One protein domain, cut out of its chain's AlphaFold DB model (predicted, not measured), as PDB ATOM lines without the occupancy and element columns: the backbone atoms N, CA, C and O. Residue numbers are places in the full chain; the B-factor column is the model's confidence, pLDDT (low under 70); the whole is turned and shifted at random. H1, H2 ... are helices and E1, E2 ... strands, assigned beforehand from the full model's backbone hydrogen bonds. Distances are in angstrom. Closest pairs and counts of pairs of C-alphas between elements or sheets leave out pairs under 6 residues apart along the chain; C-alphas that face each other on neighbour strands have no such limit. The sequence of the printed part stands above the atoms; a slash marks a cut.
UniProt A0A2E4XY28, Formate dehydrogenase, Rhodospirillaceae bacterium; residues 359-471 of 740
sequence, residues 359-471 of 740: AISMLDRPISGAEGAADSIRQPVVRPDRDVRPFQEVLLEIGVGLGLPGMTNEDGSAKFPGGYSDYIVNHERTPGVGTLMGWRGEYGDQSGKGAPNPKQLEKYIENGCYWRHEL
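What this domain is: This is residues 359 to 471 of the 740 residues of the protein "Formate dehydrogenase" of Rhodospirillaceae bacterium (UniProt A0A2E4XY28). With little regular structure, a mostly looped body has a two-stranded antiparallel ribbon, E1 and E3, with H3 close to it at one end, H1 at the other end and H2 between; residues 380 to 389 stick out. Three helices and three strands, in order E1, H1, H2, E2, H3, E3, hold only 41 of 113 printed residues, class mixed. The whole is compact, radius of gyration of the C-alphas 15.0 A, spanning 44 by 36 by 24 A.

Where its parts are: Find C-alpha 372 at (24.401, 52.292, 67.769); E1 runs 19.8 A to residue 378. Next come H1, residues 391 to 401, 15.0 A, H2, 419 to 426, E2, 428 to 430, and H3, 456 to 462. E3, residues 466 to 470, ends at (23.654, 51.965, 72.167).

How they stand to each other: Between E1 and E3, look for N 467 and O 375, 2.9 A apart. H2 touches H1 at C-alphas 420 and 393, 5.3 A, about perpendicular at 90 degrees. H2 and H3 only just touch, with 3 pairs of C-alphas within 8 A, the closest Val 425 and Gln 456. E2 pairs with no named strand. In H1, H2 and H3 every O i to N i+4 pair is within hydrogen-bond range.

The domain as a whole: The printed part has no cut. Links E1 to H1, H1 to H2 and E2 to H3 are long. No printed residue is under 70 in pLDDT.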
ATOM      1  N   ALA A 359      10.065  45.643  57.035       94.31
ATOM      2  CA  ALA A 359      11.186  45.584  57.969       94.31
ATOM      3  C   ALA A 359      12.380  46.357  57.410       94.31
ATOM      4  O   ALA A 359      12.927  46.029  56.360       94.31
ATOM      5  N   ILE A 360      12.821  47.378  58.139       94.69
ATOM      6  CA  ILE A 360      14.043  48.123  57.835       94.69
ATOM      7  C   ILE A 360      15.162  47.440  58.618       94.69
ATOM      8  O   ILE A 360      15.471  47.811  59.749       94.69
ATOM      9  N   SER A 361      15.667  46.361  58.022       92.62
ATOM     10  CA  SER A 361      16.484  45.338  58.673       92.62
ATOM     11  C   SER A 361      17.987  45.630  58.646       92.62
ATOM     12  O   SER A 361      18.520  46.193  57.687       92.62
ATOM     13  N   MET A 362      18.690  45.107  59.653       91.25
ATOM     14  CA  MET A 362      20.155  45.035  59.709       91.25
ATOM     15  C   MET A 362      20.780  44.104  58.654       91.25
ATOM     16  O   MET A 362      21.993  44.147  58.450       91.25
ATOM     17  N   LEU A 363      19.971  43.284  57.972       87.19
ATOM     18  CA  LEU A 363      20.408  42.382  56.900       87.19
ATOM     19  C   LEU A 363      20.475  43.040  55.510       87.19
ATOM     20  O   LEU A 363      21.041  42.438  54.601       87.19
ATOM     21  N   ASP A 364      19.906  44.238  55.337       83.06
ATOM     22  CA  ASP A 364      19.879  44.955  54.052       83.06
ATOM     23  C   ASP A 364      20.361  46.408  54.206       83.06
ATOM     24  O   ASP A 364      21.554  46.692  54.074       83.06
ATOM     25  N   ARG A 365      19.445  47.336  54.520       83.12
ATOM     26  CA  ARG A 365      19.715  48.776  54.648       83.12
ATOM     27  C   ARG A 365      19.430  49.256  56.074       83.12
ATOM     28  O   ARG A 365      18.351  49.796  56.328       83.12
ATOM     29  N   PRO A 366      20.389  49.087  56.998       87.38
ATOM     30  CA  PRO A 366      20.216  49.481  58.388       87.38
ATOM     31  C   PRO A 366      20.094  50.999  58.539       87.38
ATOM     32  O   PRO A 366      20.769  51.769  57.851       87.38
ATOM     33  N   ILE A 367      19.292  51.426  59.512       94.19
ATOM     34  CA  ILE A 367      19.132  52.837  59.913       94.19
ATOM     35  C   ILE A 367      19.999  53.192  61.130       94.19
ATOM     36  O   ILE A 367      19.687  54.098  61.900       94.19
ATOM     37  N   SER A 368      21.095  52.457  61.299       95.44
ATOM     38  CA  SER A 368      22.052  52.616  62.389       95.44
ATOM     39  C   SER A 368      22.737  53.986  62.375       95.44
ATOM     40  O   SER A 368      23.040  54.558  61.320       95.44
ATOM     41  N   GLY A 369      23.032  54.490  63.572       95.62
ATOM     42  CA  GLY A 369      23.955  55.604  63.786       95.62
ATOM     43  C   GLY A 369      25.398  55.109  63.885       95.62
ATOM     44  O   GLY A 369      25.653  53.907  63.893       95.62
ATOM     45  N   ALA A 370      26.365  56.019  63.996       95.88
ATOM     46  CA  ALA A 370      27.736  55.612  64.326       95.88
ATOM     47  C   ALA A 370      27.872  55.208  65.812       95.88
ATOM     48  O   ALA A 370      28.877  54.620  66.219       95.88
ATOM     49  N   GLU A 371      26.849  55.536  66.603       96.38
ATOM     50  CA  GLU A 371      26.710  55.335  68.042       96.38
ATOM     51  C   GLU A 371      25.926  54.071  68.400       96.38
ATOM     52  O   GLU A 371      25.862  53.721  69.571       96.38
ATOM     53  N   GLY A 372      25.303  53.389  67.437       95.62
ATOM     54  CA  GLY A 372      24.401  52.292  67.769       95.62
ATOM     55  C   GLY A 372      23.813  51.571  66.570       95.62
ATOM     56  O   GLY A 372      23.568  52.175  65.523       95.62
ATOM     57  N   ALA A 373      23.582  50.272  66.744       95.62
ATOM     58  CA  ALA A 373      22.862  49.451  65.782       95.62
ATOM     59  C   ALA A 373      21.360  49.699  65.907       95.62
ATOM     60  O   ALA A 373      20.858  49.807  67.025       95.62
ATOM     61  N   ALA A 374      20.654  49.784  64.781       96.00
ATOM     62  CA  ALA A 374      19.217  50.007  64.793       96.00
ATOM     63  C   ALA A 374      18.501  49.401  63.588       96.00
ATOM     64  O   ALA A 374      18.945  49.518  62.442       96.00
ATOM     65  N   ASP A 375      17.326  48.855  63.865       96.44
ATOM     66  CA  ASP A 375      16.324  48.454  62.893       96.44
ATOM     67  C   ASP A 375      14.936  48.925  63.329       96.44
ATOM     68  O   ASP A 375      14.714  49.492  64.401       96.44
ATOM     69  N   SER A 376      13.987  48.788  62.414       96.69
ATOM     70  CA  SER A 376      12.615  49.209  62.652       96.69
ATOM     71  C   SER A 376      11.648  48.387  61.833       96.69
ATOM     72  O   SER A 376      12.013  47.756  60.837       96.69
ATOM     73  N   ILE A 377      10.391  48.445  62.245       96.56
ATOM     74  CA  ILE A 377       9.287  47.937  61.450       96.56
ATOM     75  C   ILE A 377       8.492  49.093  60.873       96.56
ATOM     76  O   ILE A 377       8.426  50.188  61.431       96.56
ATOM     77  N   ARG A 378       7.808  48.810  59.775       95.44
ATOM     78  CA  ARG A 378       6.631  49.559  59.372       95.44
ATOM     79  C   ARG A 378       5.412  48.692  59.633       95.44
ATOM     80  O   ARG A 378       5.430  47.510  59.301       95.44
ATOM     81  N   GLN A 379       4.376  49.283  60.217       95.19
ATOM     82  CA  GLN A 379       3.078  48.641  60.400       95.19
ATOM     83  C   GLN A 379       2.016  49.346  59.548       95.19
ATOM     84  O   GLN A 379       2.131  50.558  59.327       95.19
ATOM     85  N   PRO A 380       0.983  48.625  59.080       94.75
ATOM     86  CA  PRO A 380      -0.129  49.242  58.374       94.75
ATOM     87  C   PRO A 380      -0.867  50.214  59.305       94.75
ATOM     88  O   PRO A 380      -1.299  49.847  60.394       94.75
ATOM     89  N   VAL A 381      -1.028  51.460  58.861       96.12
ATOM     90  CA  VAL A 381      -1.794  52.507  59.566       96.12
ATOM     91  C   VAL A 381      -3.042  52.934  58.794       96.12
ATOM     92  O   VAL A 381      -3.915  53.602  59.344       96.12
ATOM     93  N   VAL A 382      -3.146  52.529  57.526       94.75
ATOM     94  CA  VAL A 382      -4.325  52.708  56.677       94.75
ATOM     95  C   VAL A 382      -4.693  51.360  56.067       94.75
ATOM     96  O   VAL A 382      -3.825  50.614  55.618       94.75
ATOM     97  N   ARG A 383      -5.989  51.041  56.046       92.06
ATOM     98  CA  ARG A 383      -6.504  49.873  55.324       92.06
ATOM     99  C   ARG A 383      -6.680  50.237  53.844       92.06
ATOM    100  O   ARG A 383      -7.324  51.256  53.588       92.06
ATOM    101  N   PRO A 384      -6.190  49.419  52.893       92.94
ATOM    102  CA  PRO A 384      -6.475  49.627  51.478       92.94
ATOM    103  C   PRO A 384      -7.980  49.715  51.193       92.94
ATOM    104  O   PRO A 384      -8.768  48.926  51.716       92.94
ATOM    105  N   ASP A 385      -8.367  50.659  50.339       89.06
ATOM    106  CA  ASP A 385      -9.733  50.857  49.833       89.06
ATOM    107  C   ASP A 385      -9.908  50.356  48.384       89.06
ATOM    108  O   ASP A 385     -10.846  50.739  47.688       89.06
ATOM    109  N   ARG A 386      -8.976  49.511  47.922       90.31
ATOM    110  CA  ARG A 386      -8.778  49.076  46.528       90.31
ATOM    111  C   ARG A 386      -8.295  47.627  46.522       90.31
ATOM    112  O   ARG A 386      -7.803  47.144  47.542       90.31
ATOM    113  N   ASP A 387      -8.373  46.972  45.369       91.56
ATOM    114  CA  ASP A 387      -7.840  45.620  45.171       91.56
ATOM    115  C   ASP A 387      -6.324  45.659  44.909       91.56
ATOM    116  O   ASP A 387      -5.850  45.599  43.775       91.56
ATOM    117  N   VAL A 388      -5.566  45.885  45.980       94.12
ATOM    118  CA  VAL A 388      -4.099  45.953  45.992       94.12
ATOM    119  C   VAL A 388      -3.571  45.069  47.114       94.12
ATOM    120  O   VAL A 388      -4.222  44.924  48.151       94.12
ATOM    121  N   ARG A 389      -2.382  44.490  46.932       94.12
ATOM    122  CA  ARG A 389      -1.769  43.603  47.931       94.12
ATOM    123  C   ARG A 389      -0.281  43.909  48.081       94.12
ATOM    124  O   ARG A 389       0.368  44.144  47.065       94.12
ATOM    125  N   PRO A 390       0.277  43.896  49.305       94.62
ATOM    126  CA  PRO A 390       1.709  44.082  49.504       94.62
ATOM    127  C   PRO A 390       2.518  43.066  48.694       94.62
ATOM    128  O   PRO A 390       2.303  41.860  48.812       94.62
ATOM    129  N   PHE A 391       3.474  43.536  47.897       94.81
ATOM    130  CA  PHE A 391       4.241  42.675  46.999       94.81
ATOM    131  C   PHE A 391       4.937  41.511  47.716       94.81
ATOM    132  O   PHE A 391       4.987  40.398  47.196       94.81
ATOM    133  N   GLN A 392       5.434  41.733  48.935       93.81
ATOM    134  CA  GLN A 392       6.083  40.691  49.730       93.81
ATOM    135  C   GLN A 392       5.133  39.535  50.075       93.81
ATOM    136  O   GLN A 392       5.547  38.380  50.063       93.81
ATOM    137  N   GLU A 393       3.860  39.827  50.346       94.69
ATOM    138  CA  GLU A 393       2.834  38.809  50.597       94.69
ATOM    139  C   GLU A 393       2.500  38.049  49.311       94.69
ATOM    140  O   GLU A 393       2.470  36.820  49.308       94.69
ATOM    141  N   VAL A 394       2.385  38.767  48.188       95.88
ATOM    142  CA  VAL A 394       2.195  38.158  46.863       95.88
ATOM    143  C   VAL A 394       3.340  37.200  46.516       95.88
ATOM    144  O   VAL A 394       3.089  36.125  45.977       95.88
ATOM    145  N   LEU A 395       4.592  37.537  46.846       95.19
ATOM    146  CA  LEU A 395       5.734  36.640  46.641       95.19
ATOM    147  C   LEU A 395       5.646  35.362  47.486       95.19
ATOM    148  O   LEU A 395       5.972  34.287  46.979       95.19
ATOM    149  N   LEU A 396       5.202  35.458  48.744       96.31
ATOM    150  CA  LEU A 396       4.986  34.284  49.594       96.31
ATOM    151  C   LEU A 396       3.886  33.388  49.012       96.31
ATOM    152  O   LEU A 396       4.087  32.183  48.890       96.31
ATOM    153  N   GLU A 397       2.764  33.968  48.585       95.81
ATOM    154  CA  GLU A 397       1.666  33.225  47.959       95.81
ATOM    155  C   GLU A 397       2.078  32.551  46.647       95.81
ATOM    156  O   GLU A 397       1.761  31.382  46.436       95.81
ATOM    157  N   ILE A 398       2.811  33.257  45.775       95.06
ATOM    158  CA  ILE A 398       3.358  32.676  44.540       95.06
ATOM    159  C   ILE A 398       4.291  31.513  44.888       95.06
ATOM    160  O   ILE A 398       4.199  30.450  44.277       95.06
ATOM    161  N   GLY A 399       5.160  31.684  45.888       94.19
ATOM    162  CA  GLY A 399       6.056  30.627  46.351       94.19
ATOM    163  C   GLY A 399       5.311  29.390  46.852       94.19
ATOM    164  O   GLY A 399       5.694  28.275  46.507       94.19
ATOM    165  N   VAL A 400       4.222  29.579  47.604       96.19
ATOM    166  CA  VAL A 400       3.343  28.492  48.063       96.19
ATOM    167  C   VAL A 400       2.626  27.826  46.890       96.19
ATOM    168  O   VAL A 400       2.646  26.603  46.782       96.19
ATOM    169  N   GLY A 401       2.048  28.609  45.975       95.12
ATOM    170  CA  GLY A 401       1.347  28.096  44.795       95.12
ATOM    171  C   GLY A 401       2.249  27.298  43.847       95.12
ATOM    172  O   GLY A 401       1.779  26.381  43.178       95.12
ATOM    173  N   LEU A 402       3.546  27.612  43.825       93.12
ATOM    174  CA  LEU A 402       4.572  26.879  43.080       93.12
ATOM    175  C   LEU A 402       5.207  25.720  43.874       93.12
ATOM    176  O   LEU A 402       6.026  24.995  43.314       93.12
ATOM    177  N   GLY A 403       4.870  25.544  45.157       92.81
ATOM    178  CA  GLY A 403       5.464  24.514  46.019       92.81
ATOM    179  C   GLY A 403       6.963  24.710  46.272       92.81
ATOM    180  O   GLY A 403       7.705  23.732  46.371       92.81
ATOM    181  N   LEU A 404       7.442  25.962  46.314       91.62
ATOM    182  CA  LEU A 404       8.873  26.245  46.424       91.62
ATOM    183  C   LEU A 404       9.426  25.843  47.803       91.62
ATOM    184  O   LEU A 404       8.872  26.246  48.836       91.62
ATOM    185  N   PRO A 405      10.575  25.139  47.856       88.00
ATOM    186  CA  PRO A 405      11.215  24.806  49.121       88.00
ATOM    187  C   PRO A 405      11.528  26.054  49.949       88.00
ATOM    188  O   PRO A 405      12.064  27.041  49.446       88.00
ATOM    189  N   GLY A 406      11.190  26.006  51.238       88.38
ATOM    190  CA  GLY A 406      11.319  27.147  52.148       88.38
ATOM    191  C   GLY A 406      10.100  28.072  52.187       88.38
ATOM    192  O   GLY A 406      10.048  28.909  53.083       88.38
ATOM    193  N   MET A 407       9.119  27.887  51.296       93.06
ATOM    194  CA  MET A 407       7.826  28.587  51.321       93.06
ATOM    195  C   MET A 407       6.662  27.672  51.725       93.06
ATOM    196  O   MET A 407       5.658  28.170  52.232       93.06
ATOM    197  N   THR A 408       6.809  26.350  51.587       94.88
ATOM    198  CA  THR A 408       5.832  25.345  52.040       94.88
ATOM    199  C   THR A 408       6.414  24.378  53.076       94.88
ATOM    200  O   THR A 408       7.627  24.157  53.133       94.88
ATOM    201  N   ASN A 409       5.534  23.786  53.882       94.94
ATOM    202  CA  ASN A 409       5.808  22.597  54.689       94.94
ATOM    203  C   ASN A 409       5.751  21.325  53.818       94.94
ATOM    204  O   ASN A 409       5.385  21.382  52.641       94.94
ATOM    205  N   GLU A 410       6.092  20.166  54.393       92.69
ATOM    206  CA  GLU A 410       6.071  18.869  53.686       92.69
ATOM    207  C   GLU A 410       4.674  18.471  53.180       92.69
ATOM    208  O   GLU A 410       4.556  17.790  52.165       92.69
ATOM    209  N   ASP A 411       3.615  18.923  53.854       94.12
ATOM    210  CA  ASP A 411       2.218  18.693  53.465       94.12
ATOM    211  C   ASP A 411       1.693  19.702  52.421       94.12
ATOM    212  O   ASP A 411       0.519  19.659  52.052       94.12
ATOM    213  N   GLY A 412       2.549  20.615  51.946       93.19
ATOM    214  CA  GLY A 412       2.205  21.665  50.987       93.19
ATOM    215  C   GLY A 412       1.545  22.905  51.597       93.19
ATOM    216  O   GLY A 412       1.286  23.865  50.873       93.19
ATOM    217  N   SER A 413       1.292  22.933  52.910       96.38
ATOM    218  CA  SER A 413       0.780  24.130  53.584       96.38
ATOM    219  C   SER A 413       1.819  25.257  53.607       96.38
ATOM    220  O   SER A 413       3.026  25.015  53.544       96.38
ATOM    221  N   ALA A 414       1.360  26.509  53.692       97.31
ATOM    222  CA  ALA A 414       2.248  27.668  53.751       97.31
ATOM    223  C   ALA A 414       3.149  27.615  54.996       97.31
ATOM    224  O   ALA A 414       2.669  27.396  56.107       97.31
ATOM    225  N   LYS A 415       4.448  27.881  54.819       96.06
ATOM    226  CA  LYS A 415       5.407  27.961  55.933       96.06
ATOM    227  C   LYS A 415       5.170  29.181  56.828       96.06
ATOM    228  O   LYS A 415       5.460  29.129  58.017       96.06
ATOM    229  N   PHE A 416       4.634  30.255  56.249       96.94
ATOM    230  CA  PHE A 416       4.291  31.504  56.932       96.94
ATOM    231  C   PHE A 416       2.796  31.801  56.731       96.94
ATOM    232  O   PHE A 416       2.442  32.647  55.904       96.94
ATOM    233  N   PRO A 417       1.889  31.058  57.396       95.88
ATOM    234  CA  PRO A 417       0.444  31.190  57.194       95.88
ATOM    235  C   PRO A 417      -0.115  32.564  57.593       95.88
ATOM    236  O   PRO A 417      -1.200  32.920  57.140       95.88
ATOM    237  N   GLY A 418       0.600  33.347  58.410       94.88
ATOM    238  CA  GLY A 418       0.244  34.736  58.719       94.88
ATOM    239  C   GLY A 418       0.774  35.768  57.712       94.88
ATOM    240  O   GLY A 418       0.736  36.964  57.997       94.88
ATOM    241  N   GLY A 419       1.298  35.333  56.563       95.19
ATOM    242  CA  GLY A 419       1.815  36.212  55.518       95.19
ATOM    243  C   GLY A 419       3.137  36.880  55.903       95.19
ATOM    244  O   GLY A 419       3.999  36.289  56.555       95.19
ATOM    245  N   TYR A 420       3.333  38.128  55.474       96.19
ATOM    246  CA  TYR A 420       4.634  38.783  55.630       96.19
ATOM    247  C   TYR A 420       4.970  39.182  57.078       96.19
ATOM    248  O   TYR A 420       6.138  39.164  57.455       96.19
ATOM    249  N   SER A 421       3.984  39.496  57.925       96.12
ATOM    250  CA  SER A 421       4.236  39.752  59.355       96.12
ATOM    251  C   SER A 421       4.769  38.508  60.070       96.12
ATOM    252  O   SER A 421       5.690  38.607  60.879       96.12
ATOM    253  N   ASP A 422       4.237  37.338  59.727       97.06
ATOM    254  CA  ASP A 422       4.706  36.038  60.206       97.06
ATOM    255  C   ASP A 422       6.126  35.738  59.697       97.06
ATOM    256  O   ASP A 422       7.019  35.401  60.477       97.06
ATOM    257  N   TYR A 423       6.387  36.003  58.411       96.75
ATOM    258  CA  TYR A 423       7.736  35.936  57.845       96.75
ATOM    259  C   TYR A 423       8.737  36.821  58.603       96.75
ATOM    260  O   TYR A 423       9.824  36.355  58.935       96.75
ATOM    261  N   ILE A 424       8.394  38.075  58.922       96.75
ATOM    262  CA  ILE A 424       9.294  38.985  59.655       96.75
ATOM    263  C   ILE A 424       9.744  38.369  60.990       96.75
ATOM    264  O   ILE A 424      10.924  38.464  61.332       96.75
ATOM    265  N   VAL A 425       8.830  37.725  61.719       97.00
ATOM    266  CA  VAL A 425       9.105  37.130  63.036       97.00
ATOM    267  C   VAL A 425       9.876  35.813  62.920       97.00
ATOM    268  O   VAL A 425      10.867  35.602  63.628       97.00
ATOM    269  N   ASN A 426       9.421  34.927  62.033       96.25
ATOM    270  CA  ASN A 426       9.810  33.517  62.038       96.25
ATOM    271  C   ASN A 426      10.867  33.145  60.997       96.25
ATOM    272  O   ASN A 426      11.492  32.091  61.115       96.25
ATOM    273  N   HIS A 427      11.108  33.979  59.983       94.62
ATOM    274  CA  HIS A 427      12.203  33.737  59.053       94.62
ATOM    275  C   HIS A 427      13.554  33.953  59.739       94.62
ATOM    276  O   HIS A 427      13.829  35.012  60.308       94.62
ATOM    277  N   GLU A 428      14.427  32.958  59.609       92.44
ATOM    278  CA  GLU A 428      15.823  33.032  60.019       92.44
ATOM    279  C   GLU A 428      16.729  32.902  58.796       92.44
ATOM    280  O   GLU A 428      16.679  31.910  58.067       92.44
ATOM    281  N   ARG A 429      17.588  33.903  58.577       87.00
ATOM    282  CA  ARG A 429      18.581  33.891  57.496       87.00
ATOM    283  C   ARG A 429      19.656  32.834  57.742       87.00
ATOM    284  O   ARG A 429      20.118  32.180  56.812       87.00
ATOM    285  N   THR A 430      20.047  32.704  59.003       86.81
ATOM    286  CA  THR A 430      20.876  31.640  59.579       86.81
ATOM    287  C   THR A 430      20.330  31.335  60.972       86.81
ATOM    288  O   THR A 430      19.688  32.222  61.536       86.81
ATOM    289  N   PRO A 431      20.604  30.165  61.577       90.56
ATOM    290  CA  PRO A 431      20.072  29.826  62.899       90.56
ATOM    291  C   PRO A 431      20.276  30.944  63.937       90.56
ATOM    292  O   PRO A 431      21.409  31.360  64.204       90.56
ATOM    293  N   GLY A 432      19.176  31.449  64.498       90.94
ATOM    294  CA  GLY A 432      19.153  32.537  65.476       90.94
ATOM    295  C   GLY A 432      19.201  33.962  64.906       90.94
ATOM    296  O   GLY A 432      19.014  34.906  65.667       90.94
ATOM    297  N   VAL A 433      19.444  34.159  63.607       91.31
ATOM    298  CA  VAL A 433      19.525  35.490  62.973       91.31
ATOM    299  C   VAL A 433      18.281  35.719  62.123       91.31
ATOM    300  O   VAL A 433      18.179  35.220  60.999       91.31
ATOM    301  N   GLY A 434      17.326  36.462  62.681       92.81
ATOM    302  CA  GLY A 434      16.058  36.790  62.034       92.81
ATOM    303  C   GLY A 434      16.091  38.068  61.193       92.81
ATOM    304  O   GLY A 434      17.122  38.723  61.052       92.81
ATOM    305  N   THR A 435      14.925  38.444  60.666       94.44
ATOM    306  CA  THR A 435      14.732  39.700  59.916       94.44
ATOM    307  C   THR A 435      14.940  40.945  60.793       94.44
ATOM    308  O   THR A 435      15.392  41.974  60.298       94.44
ATOM    309  N   LEU A 436      14.637  40.856  62.089       95.44
ATOM    310  CA  LEU A 436      14.760  41.934  63.076       95.44
ATOM    311  C   LEU A 436      15.630  41.489  64.256       95.44
ATOM    312  O   LEU A 436      15.547  40.336  64.679       95.44
ATOM    313  N   MET A 437      16.402  42.408  64.830       94.00
ATOM    314  CA  MET A 437      17.346  42.166  65.921       94.00
ATOM    315  C   MET A 437      16.758  42.387  67.311       94.00
ATOM    316  O   MET A 437      17.132  41.664  68.232       94.00
ATOM    317  N   GLY A 438      15.883  43.374  67.491       95.06
ATOM    318  CA  GLY A 438      15.286  43.684  68.791       95.06
ATOM    319  C   GLY A 438      14.360  42.595  69.337       95.06
ATOM    320  O   GLY A 438      13.574  42.020  68.584       95.06
ATOM    321  N   TRP A 439      14.431  42.347  70.650       96.25
ATOM    322  CA  TRP A 439      13.583  41.404  71.402       96.25
ATOM    323  C   TRP A 439      13.504  40.000  70.781       96.25
ATOM    324  O   TRP A 439      12.414  39.467  70.562       96.25
ATOM    325  N   ARG A 440      14.660  39.402  70.487       95.00
ATOM    326  CA  ARG A 440      14.800  37.984  70.116       95.00
ATOM    327  C   ARG A 440      14.735  37.078  71.356       95.00
ATOM    328  O   ARG A 440      14.703  37.563  72.485       95.00
ATOM    329  N   GLY A 441      14.733  35.764  71.135       95.75
ATOM    330  CA  GLY A 441      14.542  34.747  72.175       95.75
ATOM    331  C   GLY A 441      13.058  34.517  72.467       95.75
ATOM    332  O   GLY A 441      12.256  35.434  72.327       95.75
ATOM    333  N   GLU A 442      12.677  33.309  72.889       94.44
ATOM    334  CA  GLU A 442      11.263  32.924  73.087       94.44
ATOM    335  C   GLU A 442      10.485  33.882  74.013       94.44
ATOM    336  O   GLU A 442       9.271  34.036  73.877       94.44
ATOM    337  N   TYR A 443      11.193  34.560  74.925       95.00
ATOM    338  CA  TYR A 443      10.640  35.519  75.884       95.00
ATOM    339  C   TYR A 443      10.929  36.994  75.545       95.00
ATOM    340  O   TYR A 443      10.461  37.883  76.258       95.00
ATOM    341  N   GLY A 444      11.665  37.276  74.465       94.94
ATOM    342  CA  GLY A 444      12.028  38.633  74.044       94.94
ATOM    343  C   GLY A 444      13.116  39.303  74.888       94.94
ATOM    344  O   GLY A 444      13.160  40.532  74.950       94.94
ATOM    345  N   ASP A 445      13.955  38.518  75.559       94.50
ATOM    346  CA  ASP A 445      15.034  38.948  76.456       94.50
ATOM    347  C   ASP A 445      16.412  39.037  75.776       94.50
ATOM    348  O   ASP A 445      17.373  39.502  76.385       94.50
ATOM    349  N   GLN A 446      16.511  38.634  74.507       93.94
ATOM    350  CA  GLN A 446      17.743  38.657  73.717       93.94
ATOM    351  C   GLN A 446      17.674  39.711  72.607       93.94
ATOM    352  O   GLN A 446      16.626  40.283  72.295       93.94
ATOM    353  N   SER A 447      18.812  39.999  71.980       91.75
ATOM    354  CA  SER A 447      18.884  40.846  70.790       91.75
ATOM    355  C   SER A 447      20.009  40.396  69.866       91.75
ATOM    356  O   SER A 447      20.985  39.794  70.303       91.75
ATOM    357  N   GLY A 448      19.862  40.669  68.572       90.62
ATOM    358  CA  GLY A 448      20.777  40.179  67.544       90.62
ATOM    359  C   GLY A 448      20.567  38.702  67.248       90.62
ATOM    360  O   GLY A 448      19.808  38.375  66.335       90.62
ATOM    361  N   LYS A 449      21.203  37.816  68.020       91.62
ATOM    362  CA  LYS A 449      21.098  36.363  67.844       91.62
ATOM    363  C   LYS A 449      20.226  35.737  68.934       91.62
ATOM    364  O   LYS A 449      20.503  35.894  70.113       91.62
ATOM    365  N   GLY A 450      19.195  34.999  68.533       93.38
ATOM    366  CA  GLY A 450      18.276  34.290  69.430       93.38
ATOM    367  C   GLY A 450      17.110  33.678  68.657       93.38
ATOM    368  O   GLY A 450      16.921  34.015  67.492       93.38
ATOM    369  N   ALA A 451      16.324  32.795  69.276       96.00
ATOM    370  CA  ALA A 451      15.163  32.172  68.626       96.00
ATOM    371  C   ALA A 451      14.083  33.210  68.231       96.00
ATOM    372  O   ALA A 451      14.076  34.318  68.784       96.00
ATOM    373  N   PRO A 452      13.162  32.890  67.300       96.94
ATOM    374  CA  PRO A 452      11.994  33.725  67.028       96.94
ATOM    375  C   PRO A 452      11.179  34.029  68.292       96.94
ATOM    376  O   PRO A 452      10.912  33.142  69.102       96.94
ATOM    377  N   ASN A 453      10.776  35.291  68.452       97.25
ATOM    378  CA  ASN A 453       9.897  35.734  69.534       97.25
ATOM    379  C   ASN A 453       8.479  35.938  68.976       97.25
ATOM    380  O   ASN A 453       8.286  36.865  68.188       97.25
ATOM    381  N   PRO A 454       7.460  35.175  69.405       96.06
ATOM    382  CA  PRO A 454       6.097  35.328  68.886       96.06
ATOM    383  C   PRO A 454       5.493  36.721  69.144       96.06
ATOM    384  O   PRO A 454       4.567  37.124  68.447       96.06
ATOM    385  N   LYS A 455       6.029  37.478  70.111       97.50
ATOM    386  CA  LYS A 455       5.613  38.848  70.451       97.50
ATOM    387  C   LYS A 455       6.567  39.924  69.928       97.50
ATOM    388  O   LYS A 455       6.499  41.068  70.376       97.50
ATOM    389  N   GLN A 456       7.471  39.590  69.002       97.75
ATOM    390  CA  GLN A 456       8.487  40.534  68.528       97.75
ATOM    391  C   GLN A 456       7.847  41.806  67.958       97.75
ATOM    392  O   GLN A 456       8.192  42.905  68.382       97.75
ATOM    393  N   LEU A 457       6.866  41.675  67.057       97.75
ATOM    394  CA  LEU A 457       6.192  42.833  66.458       97.75
ATOM    395  C   LEU A 457       5.453  43.684  67.497       97.75
ATOM    396  O   LEU A 457       5.549  44.906  67.440       97.75
ATOM    397  N   GLU A 458       4.782  43.061  68.474       97.69
ATOM    398  CA  GLU A 458       4.135  43.775  69.586       97.69
ATOM    399  C   GLU A 458       5.153  44.630  70.346       97.69
ATOM    400  O   GLU A 458       4.904  45.807  70.591       97.69
ATOM    401  N   LYS A 459       6.340  44.079  70.631       97.88
ATOM    402  CA  LYS A 459       7.420  44.810  71.306       97.88
ATOM    403  C   LYS A 459       7.935  45.993  70.503       97.88
ATOM    404  O   LYS A 459       8.135  47.067  71.069       97.88
ATOM    405  N   TYR A 460       8.089  45.836  69.192       97.94
ATOM    406  CA  TYR A 460       8.423  46.973  68.338       97.94
ATOM    407  C   TYR A 460       7.332  48.040  68.381       97.94
ATOM    408  O   TYR A 460       7.661  49.212  68.514       97.94
ATOM    409  N   ILE A 461       6.053  47.673  68.285       97.75
ATOM    410  CA  ILE A 461       4.937  48.631  68.328       97.75
ATOM    411  C   ILE A 461       4.912  49.378  69.666       97.75
ATOM    412  O   ILE A 461       4.839  50.608  69.666       97.75
ATOM    413  N   GLU A 462       5.035  48.657  70.786       97.38
ATOM    414  CA  GLU A 462       5.156  49.228  72.136       97.38
ATOM    415  C   GLU A 462       6.323  50.226  72.227       97.38
ATOM    416  O   GLU A 462       6.215  51.238  72.919       97.38
ATOM    417  N   ASN A 463       7.408  49.983  71.483       97.44
ATOM    418  CA  ASN A 463       8.594  50.836  71.429       97.44
ATOM    419  C   ASN A 463       8.612  51.821  70.239       97.44
ATOM    420  O   ASN A 463       9.677  52.244  69.787       97.44
ATOM    421  N   GLY A 464       7.448  52.186  69.692       96.88
ATOM    422  CA  GLY A 464       7.352  53.197  68.630       96.88
ATOM    423  C   GLY A 464       7.885  52.738  67.268       96.88
ATOM    424  O   GLY A 464       8.392  53.544  66.493       96.88
ATOM    425  N   CYS A 465       7.772  51.442  66.981       96.94
ATOM    426  CA  CYS A 465       8.238  50.757  65.772       96.94
ATOM    427  C   CYS A 465       9.758  50.769  65.550       96.94
ATOM    428  O   CYS A 465      10.208  50.452  64.451       96.94
ATOM    429  N   TYR A 466      10.557  51.080  66.570       96.69
ATOM    430  CA  TYR A 466      12.007  51.241  66.459       96.69
ATOM    431  C   TYR A 466      12.731  50.426  67.529       96.69
ATOM    432  O   TYR A 466      12.253  50.324  68.655       96.69
ATOM    433  N   TRP A 467      13.897  49.877  67.204       96.12
ATOM    434  CA  TRP A 467      14.813  49.288  68.175       96.12
ATOM    435  C   TRP A 467      16.218  49.845  67.967       96.12
ATOM    436  O   TRP A 467      16.644  50.108  66.841       96.12
ATOM    437  N   ARG A 468      16.948  50.029  69.070       95.56
ATOM    438  CA  ARG A 468      18.333  50.487  69.039       95.56
ATOM    439  C   ARG A 468      19.148  49.878  70.166       95.56
ATOM    440  O   ARG A 468      18.710  49.847  71.313       95.56
ATOM    441  N   HIS A 469      20.365  49.479  69.826       95.19
ATOM    442  CA  HIS A 469      21.431  49.162  70.763       95.19
ATOM    443  C   HIS A 469      22.434  50.318  70.796       95.19
ATOM    444  O   HIS A 469      22.988  50.672  69.755       95.19
ATOM    445  N   GLU A 470      22.666  50.899  71.973       96.12
ATOM    446  CA  GLU A 470      23.654  51.965  72.167       96.12
ATOM    447  C   GLU A 470      25.041  51.373  72.433       96.12
ATOM    448  O   GLU A 470      25.206  50.556  73.338       96.12
ATOM    449  N   LEU A 471      26.035  51.821  71.668       97.50
ATOM    450  CA  LEU A 471      27.436  51.481  71.900       97.50
ATOM    451  C   LEU A 471      27.966  52.229  73.125       97.50
ATOM    452  O   LEU A 471      27.649  53.401  73.356       97.50
TER     453      LEU A 471